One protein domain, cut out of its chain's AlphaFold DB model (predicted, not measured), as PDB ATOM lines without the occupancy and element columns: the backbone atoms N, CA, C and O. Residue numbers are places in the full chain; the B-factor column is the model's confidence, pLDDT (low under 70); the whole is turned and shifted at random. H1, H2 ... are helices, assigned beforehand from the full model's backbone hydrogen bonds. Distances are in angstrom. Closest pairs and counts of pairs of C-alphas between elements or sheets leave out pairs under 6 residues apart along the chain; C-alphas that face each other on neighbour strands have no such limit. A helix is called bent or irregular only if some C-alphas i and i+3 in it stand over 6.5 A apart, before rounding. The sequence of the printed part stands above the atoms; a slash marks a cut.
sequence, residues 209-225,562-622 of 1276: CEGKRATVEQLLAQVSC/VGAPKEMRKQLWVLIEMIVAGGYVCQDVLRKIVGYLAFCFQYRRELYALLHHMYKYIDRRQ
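This is residues 209 to 225 and 562 to 622 of the 1276 residues of the protein "Hypothetical protein" of Symbiodinium microadriaticum (UniProt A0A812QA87). Three helices, H2, H3 and H4, run to and fro as two helical hairpins that share H3, with H3 in the middle and H2 and H4 on different sides of it. The short H1 packs side by side with H2, and H4, the longest helix by residues, is irregularly wound and has a kink near residue 612. The printed part has 78 residues with four named helices, in the order H1, H2, H3, H4, and no named strand; the class is all helix. The whole is compact, with a radius of gyration of the C-alphas of 12.6 A, and spans 38 by 31 by 21 A.

Begin at Cys 209 and read on to C-alpha 214 at (373.854, 242.903, 268.650), where H1 begins; it covers residues 214 to 222 and is 12.1 A long. After the cut, find C-alpha 566 at (366.168, 228.327, 269.754); from there H2, residues 566 to 582, runs 24.4 A. H3 takes residues 587 to 601, over 20.1 A. H4, residues 605 to 622, runs 25.2 A to C-alpha 622 at (353.840, 258.244, 275.646). H4 is irregular: C-alphas 610 and 613 are 7.4 A apart, and it has a kink of 58 degrees near residue 612.

Look first at H3, the hub, which touches the three other helices. H3 and H4 form a hairpin and touch, the closest C-alphas being those of Phe 601 and Leu 607 at 5.8 A; they run opposite ways at a shallow tilt of 21 degrees. H2 and H3 form the other hairpin; H2 touches H3 with residues 569 to 576 alone, the closest C-alphas being those of Leu 572 and Tyr 596 at 7.2 A. Those two run opposite ways at a tilt of 35.5 degrees, only just steep. H1 touches H2, which meets it with residues 575 to 579 alone; the closest C-alphas, of Glu 217 and Leu 575, are 6.4 A apart, and the helices run the same way at a shallow tilt of 11 degrees. H1 and H3 only just touch, with 3 pairs of C-alphas within 8 A, the closest being Val 216 and Val 589 at 6.7 A; their tilt is steep, 38 degrees, opposite ways. The packing is part aligned, part crossed. H4 is apart from H1 and from H2. In H1, H2 and H3 every O i to N i+4 pair is within hydrogen-bond range; in H4 5 of 14 are, beside 9 of 15 O i to N i+3 pairs.

Residues 226 to 561 are not printed, and C-alphas 225 and 562, the two farthest apart, are 39.7 A from each other across this cut. The links H2 to H3 and H3 to H4 are tight. The mean pLDDT of the printed part is 76.3; look for values under 70 at residues 222 to 225, 580 to 587, 610, 613 and 616 to 622.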
ATOM      1  N   CYS A 209     375.375 238.436 270.675       86.19
ATOM      2  CA  CYS A 209     374.107 238.662 269.994       86.19
ATOM      3  C   CYS A 209     374.287 239.034 268.515       86.19
ATOM      4  O   CYS A 209     375.280 239.631 268.111       86.19
ATOM      5  N   GLU A 210     373.267 238.769 267.690       81.19
ATOM      6  CA  GLU A 210     373.314 239.040 266.246       81.19
ATOM      7  C   GLU A 210     372.327 240.126 265.789       81.19
ATOM      8  O   GLU A 210     371.251 240.329 266.363       81.19
ATOM      9  N   GLY A 211     372.673 240.826 264.702       78.81
ATOM     10  CA  GLY A 211     371.801 241.789 264.021       78.81
ATOM     11  C   GLY A 211     371.186 242.830 264.965       78.81
ATOM     12  O   GLY A 211     371.885 243.527 265.696       78.81
ATOM     13  N   LYS A 212     369.849 242.923 264.994       77.12
ATOM     14  CA  LYS A 212     369.124 243.864 265.875       77.12
ATOM     15  C   LYS A 212     369.268 243.558 267.376       77.12
ATOM     16  O   LYS A 212     368.879 244.396 268.188       77.12
ATOM     17  N   ARG A 213     369.772 242.378 267.763       86.25
ATOM     18  CA  ARG A 213     370.120 242.044 269.156       86.25
ATOM     19  C   ARG A 213     371.555 242.469 269.476       86.25
ATOM     20  O   ARG A 213     371.742 243.058 270.534       86.25
ATOM     21  N   ALA A 214     372.498 242.336 268.538       82.75
ATOM     22  CA  ALA A 214     373.854 242.903 268.650       82.75
ATOM     23  C   ALA A 214     373.819 244.410 268.965       82.75
ATOM     24  O   ALA A 214     374.505 244.890 269.858       82.75
ATOM     25  N   THR A 215     372.936 245.172 268.307       78.69
ATOM     26  CA  THR A 215     372.761 246.607 268.606       78.69
ATOM     27  C   THR A 215     372.211 246.869 270.016       78.69
ATOM     28  O   THR A 215     372.372 247.965 270.541       78.69
ATOM     29  N   VAL A 216     371.520 245.911 270.643       80.50
ATOM     30  CA  VAL A 216     371.022 246.043 272.026       80.50
ATOM     31  C   VAL A 216     372.097 245.644 273.034       80.50
ATOM     32  O   VAL A 216     372.275 246.352 274.016       80.50
ATOM     33  N   GLU A 217     372.854 244.589 272.753       83.62
ATOM     34  CA  GLU A 217     374.057 244.182 273.487       83.62
ATOM     35  C   GLU A 217     375.108 245.304 273.517       83.62
ATOM     36  O   GLU A 217     375.559 245.696 274.588       83.62
ATOM     37  N   GLN A 218     375.401 245.922 272.367       79.31
ATOM     38  CA  GLN A 218     376.270 247.099 272.267       79.31
ATOM     39  C   GLN A 218     375.754 248.280 273.101       79.31
ATOM     40  O   GLN A 218     376.542 248.933 273.779       79.31
ATOM     41  N   LEU A 219     374.442 248.546 273.093       74.06
ATOM     42  CA  LEU A 219     373.856 249.603 273.924       74.06
ATOM     43  C   LEU A 219     373.932 249.273 275.421       74.06
ATOM     44  O   LEU A 219     374.167 250.177 276.213       74.06
ATOM     45  N   LEU A 220     373.774 248.008 275.818       71.25
ATOM     46  CA  LEU A 220     373.957 247.577 277.208       71.25
ATOM     47  C   LEU A 220     375.426 247.689 277.647       71.25
ATOM     48  O   LEU A 220     375.686 248.158 278.749       71.25
ATOM     49  N   ALA A 221     376.380 247.347 276.778       72.00
ATOM     50  CA  ALA A 221     377.812 247.495 277.044       72.00
ATOM     51  C   ALA A 221     378.269 248.969 277.104       72.00
ATOM     52  O   ALA A 221     379.154 249.313 277.885       72.00
ATOM     53  N   GLN A 222     377.657 249.853 276.306       64.25
ATOM     54  CA  GLN A 222     377.902 251.303 276.344       64.25
ATOM     55  C   GLN A 222     377.275 251.988 277.568       64.25
ATOM     56  O   GLN A 222     377.753 253.041 277.988       64.25
ATOM     57  N   VAL A 223     376.235 251.397 278.161       56.34
ATOM     58  CA  VAL A 223     375.552 251.877 279.376       56.34
ATOM     59  C   VAL A 223     376.370 251.485 280.619       56.34
ATOM     60  O   VAL A 223     375.945 250.728 281.485       56.34
ATOM     61  N   SER A 224     377.596 252.008 280.690       39.31
ATOM     62  CA  SER A 224     378.499 251.851 281.830       39.31
ATOM     63  C   SER A 224     378.191 252.873 282.933       39.31
ATOM     64  O   SER A 224     377.845 254.025 282.669       39.31
ATOM     65  N   CYS A 225     378.293 252.453 284.199       37.53
ATOM     66  CA  CYS A 225     377.904 253.277 285.346       37.53
ATOM     67  C   CYS A 225     378.955 254.348 285.677       37.53
ATOM     68  O   CYS A 225     379.797 254.180 286.564       37.53
ATOM     69  N   VAL A 562     356.429 223.596 268.255       94.62
ATOM     70  CA  VAL A 562     356.594 224.915 267.627       94.62
ATOM     71  C   VAL A 562     356.909 225.994 268.660       94.62
ATOM     72  O   VAL A 562     356.288 226.061 269.725       94.62
ATOM     73  N   GLY A 563     357.859 226.871 268.337       93.12
ATOM     74  CA  GLY A 563     358.242 227.987 269.197       93.12
ATOM     75  C   GLY A 563     359.030 229.078 268.476       93.12
ATOM     76  O   GLY A 563     359.250 229.030 267.267       93.12
ATOM     77  N   ALA A 564     359.487 230.075 269.236       92.38
ATOM     78  CA  ALA A 564     360.471 231.035 268.741       92.38
ATOM     79  C   ALA A 564     361.830 230.329 268.535       92.38
ATOM     80  O   ALA A 564     362.204 229.518 269.396       92.38
ATOM     81  N   PRO A 565     362.591 230.645 267.466       91.81
ATOM     82  CA  PRO A 565     363.856 229.982 267.162       91.81
ATOM     83  C   PRO A 565     364.806 229.901 268.359       91.81
ATOM     84  O   PRO A 565     365.057 230.898 269.042       91.81
ATOM     85  N   LYS A 566     365.337 228.703 268.602       89.38
ATOM     86  CA  LYS A 566     366.168 228.327 269.754       89.38
ATOM     87  C   LYS A 566     367.327 229.304 269.966       89.38
ATOM     88  O   LYS A 566     367.505 229.816 271.066       89.38
ATOM     89  N   GLU A 567     368.012 229.678 268.889       88.62
ATOM     90  CA  GLU A 567     369.132 230.628 268.919       88.62
ATOM     91  C   GLU A 567     368.706 232.070 269.255       88.62
ATOM     92  O   GLU A 567     369.373 232.776 270.008       88.62
ATOM     93  N   MET A 568     367.526 232.500 268.789       90.12
ATOM     94  CA  MET A 568     366.956 233.793 269.181       90.12
ATOM     95  C   MET A 568     366.582 233.807 270.670       90.12
ATOM     96  O   MET A 568     366.781 234.829 271.329       90.12
ATOM     97  N   ARG A 569     366.107 232.676 271.215       90.06
ATOM     98  CA  ARG A 569     365.848 232.515 272.653       90.06
ATOM     99  C   ARG A 569     367.139 232.539 273.482       90.06
ATOM    100  O   ARG A 569     367.135 233.198 274.517       90.06
ATOM    101  N   LYS A 570     368.238 231.922 273.028       88.69
ATOM    102  CA  LYS A 570     369.555 232.022 273.693       88.69
ATOM    103  C   LYS A 570     370.107 233.453 273.693       88.69
ATOM    104  O   LYS A 570     370.490 233.960 274.738       88.69
ATOM    105  N   GLN A 571     370.085 234.146 272.553       90.31
ATOM    106  CA  GLN A 571     370.535 235.545 272.489       90.31
ATOM    107  C   GLN A 571     369.635 236.471 273.333       90.31
ATOM    108  O   GLN A 571     370.115 237.418 273.949       90.31
ATOM    109  N   LEU A 572     368.326 236.197 273.421       88.88
ATOM    110  CA  LEU A 572     367.440 236.916 274.342       88.88
ATOM    111  C   LEU A 572     367.748 236.601 275.815       88.88
ATOM    112  O   LEU A 572     367.674 237.511 276.638       88.88
ATOM    113  N   TRP A 573     368.115 235.358 276.143       85.31
ATOM    114  CA  TRP A 573     368.607 234.987 277.470       85.31
ATOM    115  C   TRP A 573     369.843 235.819 277.840       85.31
ATOM    116  O   TRP A 573     369.803 236.491 278.864       85.31
ATOM    117  N   VAL A 574     370.862 235.895 276.972       83.75
ATOM    118  CA  VAL A 574     372.070 236.719 277.199       83.75
ATOM    119  C   VAL A 574     371.718 238.193 277.434       83.75
ATOM    120  O   VAL A 574     372.199 238.795 278.389       83.75
ATOM    121  N   LEU A 575     370.815 238.783 276.642       83.19
ATOM    122  CA  LEU A 575     370.386 240.173 276.859       83.19
ATOM    123  C   LEU A 575     369.660 240.388 278.201       83.19
ATOM    124  O   LEU A 575     369.793 241.451 278.808       83.19
ATOM    125  N   ILE A 576     368.879 239.407 278.665       81.75
ATOM    126  CA  ILE A 576     368.226 239.450 279.982       81.75
ATOM    127  C   ILE A 576     369.273 239.290 281.087       81.75
ATOM    128  O   ILE A 576     369.264 240.061 282.042       81.75
ATOM    129  N   GLU A 577     370.204 238.352 280.927       72.56
ATOM    130  CA  GLU A 577     371.328 238.113 281.830       72.56
ATOM    131  C   GLU A 577     372.172 239.387 282.004       72.56
ATOM    132  O   GLU A 577     372.376 239.826 283.133       72.56
ATOM    133  N   MET A 578     372.530 240.077 280.913       72.56
ATOM    134  CA  MET A 578     373.211 241.383 280.940       72.56
ATOM    135  C   MET A 578     372.417 242.465 281.687       72.56
ATOM    136  O   MET A 578     372.991 243.216 282.475       72.56
ATOM    137  N   ILE A 579     371.102 242.566 281.462       72.31
ATOM    138  CA  ILE A 579     370.243 243.563 282.130       72.31
ATOM    139  C   ILE A 579     370.157 243.304 283.633       72.31
ATOM    140  O   ILE A 579     370.235 244.235 284.435       72.31
ATOM    141  N   VAL A 580     370.008 242.040 284.020       66.81
ATOM    142  CA  VAL A 580     369.931 241.639 285.424       66.81
ATOM    143  C   VAL A 580     371.316 241.745 286.090       66.81
ATOM    144  O   VAL A 580     371.389 242.104 287.262       66.81
ATOM    145  N   ALA A 581     372.412 241.536 285.347       61.03
ATOM    146  CA  ALA A 581     373.792 241.705 285.818       61.03
ATOM    147  C   ALA A 581     374.183 243.179 285.993       61.03
ATOM    148  O   ALA A 581     374.895 243.521 286.936       61.03
ATOM    149  N   GLY A 582     373.697 244.068 285.122       59.66
ATOM    150  CA  GLY A 582     373.797 245.513 285.324       59.66
ATOM    151  C   GLY A 582     372.932 245.982 286.497       59.66
ATOM    152  O   GLY A 582     373.361 246.810 287.295       59.66
ATOM    153  N   GLY A 583     371.719 245.435 286.630       56.09
ATOM    154  CA  GLY A 583     370.735 245.824 287.647       56.09
ATOM    155  C   GLY A 583     369.908 247.066 287.280       56.09
ATOM    156  O   GLY A 583     369.066 247.500 288.063       56.09
ATOM    157  N   TYR A 584     370.124 247.635 286.090       63.81
ATOM    158  CA  TYR A 584     369.416 248.795 285.544       63.81
ATOM    159  C   TYR A 584     369.331 248.698 284.013       63.81
ATOM    160  O   TYR A 584     370.124 248.015 283.368       63.81
ATOM    161  N   VAL A 585     368.344 249.371 283.417       69.25
ATOM    162  CA  VAL A 585     368.117 249.384 281.964       69.25
ATOM    163  C   VAL A 585     367.350 250.640 281.555       69.25
ATOM    164  O   VAL A 585     366.425 251.060 282.250       69.25
ATOM    165  N   CYS A 586     367.708 251.260 280.427       68.56
ATOM    166  CA  CYS A 586     366.972 252.420 279.920       68.56
ATOM    167  C   CYS A 586     365.638 252.002 279.271       68.56
ATOM    168  O   CYS A 586     365.509 250.909 278.710       68.56
ATOM    169  N   GLN A 587     364.629 252.881 279.311       67.19
ATOM    170  CA  GLN A 587     363.274 252.544 278.850       67.19
ATOM    171  C   GLN A 587     363.234 252.132 277.362       67.19
ATOM    172  O   GLN A 587     362.442 251.268 276.991       67.19
ATOM    173  N   ASP A 588     364.098 252.695 276.512       70.94
ATOM    174  CA  ASP A 588     364.158 252.369 275.081       70.94
ATOM    175  C   ASP A 588     364.779 250.989 274.796       70.94
ATOM    176  O   ASP A 588     364.328 250.298 273.881       70.94
ATOM    177  N   VAL A 589     365.753 250.536 275.597       75.81
ATOM    178  CA  VAL A 589     366.231 249.141 275.555       75.81
ATOM    179  C   VAL A 589     365.167 248.207 276.124       75.81
ATOM    180  O   VAL A 589     364.834 247.210 275.484       75.81
ATOM    181  N   LEU A 590     364.546 248.560 277.253       80.38
ATOM    182  CA  LEU A 590     363.481 247.759 277.856       80.38
ATOM    183  C   LEU A 590     362.293 247.558 276.896       80.38
ATOM    184  O   LEU A 590     361.776 246.448 276.803       80.38
ATOM    185  N   ARG A 591     361.912 248.575 276.106       79.69
ATOM    186  CA  ARG A 591     360.904 248.439 275.033       79.69
ATOM    187  C   ARG A 591     361.312 247.415 273.964       79.69
ATOM    188  O   ARG A 591     360.470 246.618 273.555       79.69
ATOM    189  N   LYS A 592     362.583 247.386 273.537       83.50
ATOM    190  CA  LYS A 592     363.094 246.383 272.574       83.50
ATOM    191  C   LYS A 592     363.057 244.967 273.164       83.50
ATOM    192  O   LYS A 592     362.588 244.044 272.504       83.50
ATOM    193  N   ILE A 593     363.486 244.812 274.418       84.81
ATOM    194  CA  ILE A 593     363.510 243.531 275.143       84.81
ATOM    195  C   ILE A 593     362.097 242.990 275.377       84.81
ATOM    196  O   ILE A 593     361.844 241.821 275.103       84.81
ATOM    197  N   VAL A 594     361.151 243.839 275.792       86.62
ATOM    198  CA  VAL A 594     359.728 243.473 275.906       86.62
ATOM    199  C   VAL A 594     359.143 243.082 274.547       86.62
ATOM    200  O   VAL A 594     358.350 242.150 274.489       86.62
ATOM    201  N   GLY A 595     359.573 243.707 273.444       86.75
ATOM    202  CA  GLY A 595     359.216 243.274 272.088       86.75
ATOM    203  C   GLY A 595     359.713 241.862 271.747       86.75
ATOM    204  O   GLY A 595     358.950 241.051 271.222       86.75
ATOM    205  N   TYR A 596     360.961 241.532 272.090       89.50
ATOM    206  CA  TYR A 596     361.513 240.184 271.897       89.50
ATOM    207  C   TYR A 596     360.853 239.139 272.815       89.50
ATOM    208  O   TYR A 596     360.506 238.055 272.349       89.50
ATOM    209  N   LEU A 597     360.603 239.472 274.085       88.19
ATOM    210  CA  LEU A 597     359.851 238.625 275.019       88.19
ATOM    211  C   LEU A 597     358.419 238.384 274.534       88.19
ATOM    212  O   LEU A 597     357.957 237.248 274.540       88.19
ATOM    213  N   ALA A 598     357.736 239.419 274.040       89.44
ATOM    214  CA  ALA A 598     356.395 239.300 273.479       89.44
ATOM    215  C   ALA A 598     356.346 238.373 272.253       89.44
ATOM    216  O   ALA A 598     355.381 237.626 272.100       89.44
ATOM    217  N   PHE A 599     357.384 238.377 271.414       89.94
ATOM    218  CA  PHE A 599     357.533 237.438 270.299       89.94
ATOM    219  C   PHE A 599     357.804 235.995 270.762       89.94
ATOM    220  O   PHE A 599     357.306 235.058 270.148       89.94
ATOM    221  N   CYS A 600     358.517 235.781 271.871       88.81
ATOM    222  CA  CYS A 600     358.642 234.447 272.472       88.81
ATOM    223  C   CYS A 600     357.325 233.976 273.116       88.81
ATOM    224  O   CYS A 600     356.935 232.818 272.975       88.81
ATOM    225  N   PHE A 601     356.613 234.871 273.802       88.25
ATOM    226  CA  PHE A 601     355.406 234.544 274.566       88.25
ATOM    227  C   PHE A 601     354.157 234.360 273.688       88.25
ATOM    228  O   PHE A 601     353.161 233.814 274.154       88.25
ATOM    229  N   GLN A 602     354.200 234.693 272.391       87.44
ATOM    230  CA  GLN A 602     353.085 234.402 271.476       87.44
ATOM    231  C   GLN A 602     352.779 232.893 271.351       87.44
ATOM    232  O   GLN A 602     351.645 232.533 271.031       87.44
ATOM    233  N   TYR A 603     353.774 232.037 271.639       88.12
ATOM    234  CA  TYR A 603     353.695 230.569 271.619       88.12
ATOM    235  C   TYR A 603     353.229 229.940 272.953       88.12
ATOM    236  O   TYR A 603     352.902 228.752 272.992       88.12
ATOM    237  N   ARG A 604     353.206 230.723 274.043       84.50
ATOM    238  CA  ARG A 604     352.740 230.372 275.403       84.50
ATOM    239  C   ARG A 604     352.191 231.644 276.061       84.50
ATOM    240  O   ARG A 604     352.893 232.345 276.792       84.50
ATOM    241  N   ARG A 605     350.954 232.000 275.700       81.25
ATOM    242  CA  ARG A 605     350.348 233.327 275.948       81.25
ATOM    243  C   ARG A 605     350.148 233.638 277.430       81.25
ATOM    244  O   ARG A 605     350.045 234.796 277.822       81.25
ATOM    245  N   GLU A 606     350.146 232.609 278.257       80.50
ATOM    246  CA  GLU A 606     350.070 232.656 279.712       80.50
ATOM    247  C   GLU A 606     351.230 233.496 280.286       80.50
ATOM    248  O   GLU A 606     351.056 234.240 281.251       80.50
ATOM    249  N   LEU A 607     352.394 233.463 279.623       76.50
ATOM    250  CA  LEU A 607     353.600 234.189 280.020       76.50
ATOM    251  C   LEU A 607     353.483 235.718 279.860       76.50
ATOM    252  O   LEU A 607     354.221 236.448 280.522       76.50
ATOM    253  N   TYR A 608     352.533 236.244 279.069       75.25
ATOM    254  CA  TYR A 608     352.312 237.699 278.973       75.25
ATOM    255  C   TYR A 608     351.961 238.340 280.326       75.25
ATOM    256  O   TYR A 608     352.248 239.523 280.526       75.25
ATOM    257  N   ALA A 609     351.412 237.575 281.280       71.31
ATOM    258  CA  ALA A 609     351.159 238.045 282.643       71.31
ATOM    259  C   ALA A 609     352.439 238.550 283.343       71.31
ATOM    260  O   ALA A 609     352.391 239.537 284.078       71.31
ATOM    261  N   LEU A 610     353.596 237.943 283.053       69.38
ATOM    262  CA  LEU A 610     354.896 238.331 283.615       69.38
ATOM    263  C   LEU A 610     355.337 239.732 283.153       69.38
ATOM    264  O   LEU A 610     356.005 240.455 283.889       69.38
ATOM    265  N   LEU A 611     354.916 240.157 281.956       75.12
ATOM    266  CA  LEU A 611     355.283 241.455 281.375       75.12
ATOM    267  C   LEU A 611     354.439 242.625 281.916       75.12
ATOM    268  O   LEU A 611     354.732 243.781 281.612       75.12
ATOM    269  N   HIS A 612     353.408 242.365 282.730       72.62
ATOM    270  CA  HIS A 612     352.445 243.368 283.206       72.62
ATOM    271  C   HIS A 612     353.102 244.603 283.852       72.62
ATOM    272  O   HIS A 612     352.756 245.744 283.533       72.62
ATOM    273  N   HIS A 613     354.085 244.388 284.731       67.19
ATOM    274  CA  HIS A 613     354.811 245.475 285.393       67.19
ATOM    275  C   HIS A 613     355.764 246.215 284.440       67.19
ATOM    276  O   HIS A 613     355.930 247.429 284.566       67.19
ATOM    277  N   MET A 614     356.329 245.517 283.449       73.00
ATOM    278  CA  MET A 614     357.210 246.104 282.433       73.00
ATOM    279  C   MET A 614     356.415 247.027 281.498       73.00
ATOM    280  O   MET A 614     356.816 248.169 281.277       73.00
ATOM    281  N   TYR A 615     355.235 246.594 281.033       73.94
ATOM    282  CA  TYR A 615     354.317 247.441 280.261       73.94
ATOM    283  C   TYR A 615     353.868 248.676 281.058       73.94
ATOM    284  O   TYR A 615     353.988 249.793 280.559       73.94
ATOM    285  N   LYS A 616     353.459 248.513 282.328       69.00
ATOM    286  CA  LYS A 616     353.083 249.633 283.221       69.00
ATOM    287  C   LYS A 616     354.209 250.645 283.491       69.00
ATOM    288  O   LYS A 616     353.918 251.768 283.904       69.00
ATOM    289  N   TYR A 617     355.473 250.269 283.290       69.06
ATOM    290  CA  TYR A 617     356.625 251.174 283.357       69.06
ATOM    291  C   TYR A 617     356.932 251.837 281.999       69.06
ATOM    292  O   TYR A 617     357.287 253.015 281.947       69.06
ATOM    293  N   ILE A 618     356.769 251.103 280.896       69.88
ATOM    294  CA  ILE A 618     356.966 251.593 279.522       69.88
ATOM    295  C   ILE A 618     355.947 252.682 279.144       69.88
ATOM    296  O   ILE A 618     356.321 253.693 278.552       69.88
ATOM    297  N   ASP A 619     354.678 252.478 279.496       62.12
ATOM    298  CA  ASP A 619     353.540 253.292 279.041       62.12
ATOM    299  C   ASP A 619     353.595 254.756 279.525       62.12
ATOM    300  O   ASP A 619     353.256 255.693 278.801       62.12
ATOM    301  N   ARG A 620     354.156 254.977 280.724       54.38
ATOM    302  CA  ARG A 620     354.197 256.266 281.449       54.38
ATOM    303  C   ARG A 620     354.854 257.446 280.714       54.38
ATOM    304  O   ARG A 620     354.825 258.553 281.245       54.38
ATOM    305  N   ARG A 621     355.461 257.242 279.538       39.47
ATOM    306  CA  ARG A 621     356.150 258.291 278.761       39.47
ATOM    307  C   ARG A 621     355.504 258.631 277.410       39.47
ATOM    308  O   ARG A 621     355.967 259.567 276.771       39.47
ATOM    309  N   GLN A 622     354.451 257.938 276.958       35.22
ATOM    310  CA  GLN A 622     353.840 258.244 275.646       35.22
ATOM    311  C   GLN A 622     352.977 259.522 275.626       35.22
ATOM    312  O   GLN A 622     352.707 260.056 274.555       35.22
TER     313      GLN A 622